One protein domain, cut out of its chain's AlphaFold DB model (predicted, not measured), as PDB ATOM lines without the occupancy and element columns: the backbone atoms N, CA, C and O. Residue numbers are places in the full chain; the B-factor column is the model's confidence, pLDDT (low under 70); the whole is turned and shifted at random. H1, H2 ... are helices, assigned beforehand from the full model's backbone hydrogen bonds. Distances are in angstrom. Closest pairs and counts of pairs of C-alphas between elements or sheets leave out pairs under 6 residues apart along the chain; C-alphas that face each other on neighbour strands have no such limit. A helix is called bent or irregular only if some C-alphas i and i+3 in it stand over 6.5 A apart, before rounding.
ATOM      1  N   ARG A 113      43.587   9.633 -13.936       67.38
ATOM      2  CA  ARG A 113      42.792  10.831 -14.274       67.38
ATOM      3  C   ARG A 113      41.345  10.545 -14.723       67.38
ATOM      4  O   ARG A 113      40.505  11.433 -14.657       67.38
ATOM      5  N   HIS A 114      41.047   9.312 -15.142       72.88
ATOM      6  CA  HIS A 114      39.738   8.911 -15.671       72.88
ATOM      7  C   HIS A 114      38.728   8.451 -14.594       72.88
ATOM      8  O   HIS A 114      37.527   8.448 -14.845       72.88
ATOM      9  N   TYR A 115      39.189   8.101 -13.385       72.19
ATOM     10  CA  TYR A 115      38.333   7.664 -12.261       72.19
ATOM     11  C   TYR A 115      38.622   8.434 -10.962       72.19
ATOM     12  O   TYR A 115      38.222   8.017  -9.873       72.19
ATOM     13  N   PHE A 116      39.305   9.577 -11.083       71.94
ATOM     14  CA  PHE A 116      39.808  10.396  -9.978       71.94
ATOM     15  C   PHE A 116      38.753  10.651  -8.891       71.94
ATOM     16  O   PHE A 116      38.971  10.329  -7.728       71.94
ATOM     17  N   LEU A 117      37.573  11.152  -9.273       74.69
ATOM     18  CA  LEU A 117      36.523  11.512  -8.314       74.69
ATOM     19  C   LEU A 117      35.942  10.304  -7.565       74.69
ATOM     20  O   LEU A 117      35.622  10.417  -6.385       74.69
ATOM     21  N   GLN A 118      35.833   9.142  -8.218       77.19
ATOM     22  CA  GLN A 118      35.278   7.934  -7.599       77.19
ATOM     23  C   GLN A 118      36.243   7.347  -6.563       77.19
ATOM     24  O   GLN A 118      35.840   7.045  -5.441       77.19
ATOM     25  N   PHE A 119      37.533   7.254  -6.899       73.69
ATOM     26  CA  PHE A 119      38.556   6.791  -5.960       73.69
ATOM     27  C   PHE A 119      38.797   7.784  -4.820       73.69
ATOM     28  O   PHE A 119      39.026   7.362  -3.688       73.69
ATOM     29  N   LEU A 120      38.688   9.087  -5.088       77.56
ATOM     30  CA  LEU A 120      38.782  10.122  -4.064       77.56
ATOM     31  C   LEU A 120      37.626  10.022  -3.067       77.56
ATOM     32  O   LEU A 120      37.870  10.030  -1.863       77.56
ATOM     33  N   ALA A 121      36.391   9.846  -3.541       79.81
ATOM     34  CA  ALA A 121      35.236   9.664  -2.666       79.81
ATOM     35  C   ALA A 121      35.392   8.424  -1.769       79.81
ATOM     36  O   ALA A 121      35.190   8.506  -0.559       79.81
ATOM     37  N   ILE A 122      35.830   7.296  -2.336       78.25
ATOM     38  CA  ILE A 122      36.070   6.056  -1.585       78.25
ATOM     39  C   ILE A 122      37.193   6.250  -0.556       78.25
ATOM     40  O   ILE A 122      37.020   5.889   0.605       78.25
ATOM     41  N   SER A 123      38.311   6.872  -0.943       76.44
ATOM     42  CA  SER A 123      39.442   7.158  -0.050       76.44
ATOM     43  C   SER A 123      39.051   8.079   1.110       76.44
ATOM     44  O   SER A 123      39.419   7.820   2.253       76.44
ATOM     45  N   VAL A 124      38.230   9.103   0.855       79.75
ATOM     46  CA  VAL A 124      37.696   9.995   1.897       79.75
ATOM     47  C   VAL A 124      36.780   9.236   2.856       79.75
ATOM     48  O   VAL A 124      36.926   9.379   4.067       79.75
ATOM     49  N   VAL A 125      35.874   8.395   2.347       83.75
ATOM     50  CA  VAL A 125      34.971   7.592   3.189       83.75
ATOM     51  C   VAL A 125      35.753   6.583   4.033       83.75
ATOM     52  O   VAL A 125      35.490   6.451   5.227       83.75
ATOM     53  N   LEU A 126      36.747   5.907   3.450       71.69
ATOM     54  CA  LEU A 126      37.622   4.974   4.167       71.69
ATOM     55  C   LEU A 126      38.510   5.681   5.188       71.69
ATOM     56  O   LEU A 126      38.635   5.186   6.303       71.69
ATOM     57  N   GLY A 127      39.078   6.839   4.847       79.25
ATOM     58  CA  GLY A 127      39.864   7.661   5.765       79.25
ATOM     59  C   GLY A 127      39.026   8.174   6.935       79.25
ATOM     60  O   GLY A 127      39.447   8.079   8.085       79.25
ATOM     61  N   PHE A 128      37.802   8.635   6.664       77.00
ATOM     62  CA  PHE A 128      36.859   9.066   7.695       77.00
ATOM     63  C   PHE A 128      36.437   7.908   8.604       77.00
ATOM     64  O   PHE A 128      36.457   8.038   9.828       77.00
ATOM     65  N   LYS A 129      36.121   6.748   8.016       78.44
ATOM     66  CA  LYS A 129      35.801   5.528   8.762       78.44
ATOM     67  C   LYS A 129      36.973   5.086   9.641       78.44
ATOM     68  O   LYS A 129      36.764   4.814  10.816       78.44
ATOM     69  N   TRP A 130      38.202   5.129   9.127       72.56
ATOM     70  CA  TRP A 130      39.423   4.847   9.890       72.56
ATOM     71  C   TRP A 130      39.661   5.818  11.050       72.56
ATOM     72  O   TRP A 130      40.052   5.395  12.135       72.56
ATOM     73  N   VAL A 131      39.419   7.115  10.849       73.50
ATOM     74  CA  VAL A 131      39.528   8.130  11.911       73.50
ATOM     75  C   VAL A 131      38.488   7.901  13.012       73.50
ATOM     76  O   VAL A 131      38.792   8.109  14.187       73.50
ATOM     77  N   MET A 132      37.288   7.449  12.641       65.81
ATOM     78  CA  MET A 132      36.207   7.131  13.577       65.81
ATOM     79  C   MET A 132      36.438   5.820  14.346       65.81
ATOM     80  O   MET A 132      36.152   5.762  15.538       65.81
ATOM     81  N   GLU A 133      36.948   4.774  13.688       61.59
ATOM     82  CA  GLU A 133      37.218   3.463  14.310       61.59
ATOM     83  C   GLU A 133      38.562   3.400  15.042       61.59
ATOM     84  O   GLU A 133      38.758   2.554  15.915       61.59
ATOM     85  N   GLY A 134      39.493   4.301  14.728       62.94
ATOM     86  CA  GLY A 134      40.751   4.413  15.443       62.94
ATOM     87  C   GLY A 134      40.545   4.897  16.879       62.94
ATOM     88  O   GLY A 134      39.725   5.769  17.166       62.94
ATOM     89  N   GLU A 135      41.394   4.427  17.793       56.62
ATOM     90  CA  GLU A 135      41.493   4.908  19.183       56.62
ATOM     91  C   GLU A 135      41.686   6.441  19.321       56.62
ATOM     92  O   GLU A 135      41.701   6.978  20.432       56.62
ATOM     93  N   GLY A 136      41.838   7.162  18.205       59.00
ATOM     94  CA  GLY A 136      41.795   8.617  18.116       59.00
ATOM     95  C   GLY A 136      40.518   9.213  18.705       59.00
ATOM     96  O   GLY A 136      40.622  10.170  19.470       59.00
ATOM     97  N   ALA A 137      39.340   8.614  18.480       61.50
ATOM     98  CA  ALA A 137      38.094   9.094  19.088       61.50
ATOM     99  C   ALA A 137      38.160   9.047  20.626       61.50
ATOM    100  O   ALA A 137      37.802  10.008  21.305       61.50
ATOM    101  N   LYS A 138      38.735   7.976  21.190       65.19
ATOM    102  CA  LYS A 138      38.928   7.823  22.640       65.19
ATOM    103  C   LYS A 138      39.925   8.848  23.198       65.19
ATOM    104  O   LYS A 138      39.687   9.385  24.278       65.19
ATOM    105  N   ARG A 139      40.999   9.170  22.462       66.00
ATOM    106  CA  ARG A 139      41.961  10.227  22.842       66.00
ATOM    107  C   ARG A 139      41.343  11.623  22.776       66.00
ATOM    108  O   ARG A 139      41.526  12.394  23.712       66.00
ATOM    109  N   VAL A 140      40.566  11.933  21.736       68.88
ATOM    110  CA  VAL A 140      39.870  13.225  21.594       68.88
ATOM    111  C   VAL A 140      38.826  13.407  22.695       68.88
ATOM    112  O   VAL A 140      38.786  14.463  23.323       68.88
ATOM    113  N   ILE A 141      38.046  12.366  23.007       74.38
ATOM    114  CA  ILE A 141      37.077  12.392  24.110       74.38
ATOM    115  C   ILE A 141      37.785  12.587  25.459       74.38
ATOM    116  O   ILE A 141      37.312  13.360  26.289       74.38
ATOM    117  N   MET A 142      38.930  11.936  25.687       75.25
ATOM    118  CA  MET A 142      39.695  12.089  26.930       75.25
ATOM    119  C   MET A 142      40.274  13.506  27.082       75.25
ATOM    120  O   MET A 142      40.240  14.062  28.178       75.25
ATOM    121  N   ILE A 143      40.727  14.118  25.982       77.38
ATOM    122  CA  ILE A 143      41.189  15.514  25.952       77.38
ATOM    123  C   ILE A 143      40.026  16.472  26.239       77.38
ATOM    124  O   ILE A 143      40.145  17.326  27.115       77.38
ATOM    125  N   PHE A 144      38.882  16.299  25.570       77.94
ATOM    126  CA  PHE A 144      37.701  17.142  25.790       77.94
ATOM    127  C   PHE A 144      37.163  17.027  27.220       77.94
ATOM    128  O   PHE A 144      36.857  18.037  27.856       77.94
ATOM    129  N   LYS A 145      37.107  15.807  27.762       76.12
ATOM    130  CA  LYS A 145      36.686  15.568  29.146       76.12
ATOM    131  C   LYS A 145      37.656  16.202  30.150       76.12
ATOM    132  O   LYS A 145      37.213  16.794  31.128       76.12
ATOM    133  N   GLY A 146      38.962  16.159  29.876       73.69
ATOM    134  CA  GLY A 146      39.983  16.802  30.705       73.69
ATOM    135  C   GLY A 146      39.906  18.335  30.738       73.69
ATOM    136  O   GLY A 146      40.324  18.933  31.729       73.69
ATOM    137  N   ILE A 147      39.367  18.974  29.694       73.75
ATOM    138  CA  ILE A 147      39.174  20.433  29.647       73.75
ATOM    139  C   ILE A 147      37.916  20.839  30.431       73.75
ATOM    140  O   ILE A 147      37.997  21.725  31.280       73.75
ATOM    141  N   GLN A 148      36.793  20.132  30.258       71.94
ATOM    142  CA  GLN A 148      35.544  20.440  30.976       71.94
ATOM    143  C   GLN A 148      35.648  20.284  32.504       71.94
ATOM    144  O   GLN A 148      35.033  21.035  33.262       71.94
ATOM    145  N   GLU A 149      36.439  19.323  32.983       66.12
ATOM    146  CA  GLU A 149      36.659  19.123  34.422       66.12
ATOM    147  C   GLU A 149      37.387  20.319  35.070       66.12
ATOM    148  O   GLU A 149      37.169  20.638  36.241       66.12
ATOM    149  N   LYS A 150      38.250  21.007  34.307       61.09
ATOM    150  CA  LYS A 150      39.001  22.173  34.790       61.09
ATOM    151  C   LYS A 150      38.122  23.415  34.899       61.09
ATOM    152  O   LYS A 150      38.283  24.155  35.865       61.09
ATOM    153  N   GLU A 151      37.166  23.597  33.990       64.56
ATOM    154  CA  GLU A 151      36.196  24.700  34.059       64.56
ATOM    155  C   GLU A 151      35.289  24.566  35.292       64.56
ATOM    156  O   GLU A 151      35.200  25.493  36.096       64.56
ATOM    157  N   LYS A 152      34.753  23.367  35.560       60.69
ATOM    158  CA  LYS A 152      33.925  23.117  36.759       60.69
ATOM    159  C   LYS A 152      34.677  23.298  38.081       60.69
ATOM    160  O   LYS A 152      34.067  23.623  39.100       60.69
ATOM    161  N   LYS A 153      35.998  23.080  38.097       58.12
ATOM    162  CA  LYS A 153      36.842  23.356  39.275       58.12
ATOM    163  C   LYS A 153      37.135  24.843  39.462       58.12
ATOM    164  O   LYS A 153      37.354  25.254  40.600       58.12
ATOM    165  N   PHE A 154      37.144  25.629  38.388       58.50
ATOM    166  CA  PHE A 154      37.332  27.075  38.471       58.50
ATOM    167  C   PHE A 154      36.065  27.780  38.981       58.50
ATOM    168  O   PHE A 154      36.164  28.717  39.764       58.50
ATOM    169  N   GLU A 155      34.883  27.257  38.645       57.78
ATOM    170  CA  GLU A 155      33.587  27.834  39.036       57.78
ATOM    171  C   GLU A 155      33.192  27.579  40.509       57.78
ATOM    172  O   GLU A 155      32.297  28.225  41.040       57.78
ATOM    173  N   ARG A 156      33.884  26.670  41.219       57.06
ATOM    174  CA  ARG A 156      33.611  26.341  42.638       57.06
ATOM    175  C   ARG A 156      34.412  27.129  43.674       57.06
ATOM    176  O   ARG A 156      34.316  26.824  44.862       57.06
TER     177      ARG A 156
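What this domain is: This is residues 113 to 156 of the 175 residues of the protein "zf-HC2 domain-containing protein" of Candidatus Omnitrophica bacterium CG12_big_fil_rev_8_21_14_0_65_42_8 (UniProt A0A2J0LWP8). Two helices of nearly equal length, H2 and H1, follow one another end to end and meet at a corner at residues 134 and 135, making a wide-open V. Neither helix folds back on the other, and the two arms of the V make the longest axis. The printed part has 44 residues, with two named helices in the order H1, H2 and no named strand; the class is all helix. The whole is extended, with a radius of gyration of the C-alphas of 18.1 A and the outline of a rod, spanning 61 by 17 by 9 A.

Where its parts are: H2, the longest helix by residues, holds residues 136 to 154 and measures 27.8 A from first to last C-alpha. It begins at C-alpha 136 at (41.795, 8.617, 18.116) and ends at C-alpha 154 at (37.332, 27.075, 38.471). H1 holds residues 116 to 133 and measures 25.4 A, with C-alpha 116 at (39.808, 10.396, -9.978). Neither helix is bent or irregular.

How they stand to each other: H2 and H1 are close but not clearly touching, with 1 pair of C-alphas within 8 A. That closest pair is Ala 137 and Val 131, whose C-alphas are 7.4 A apart. The helices run the same way at a steep tilt of 53 degrees, and their centres are 28.0 A apart. A tight link of 2 residues, Gly 134 and Glu 135, joins them. In H1 every O i to N i+4 pair is within hydrogen-bond range; in H2, 14 of 15 are.

The domain as a whole: The two C-alphas farthest apart are those of His 114 and Arg 156, at 61.2 A. Residues 113 to 156 stand free, with no C-alpha 8 or more residues away along the chain within 10 A. The printed part has no cut. The mean pLDDT of the printed part is 70.2, and 18 residues are under 70: residue 113, residues 132 to 140 and residues 149 to 156.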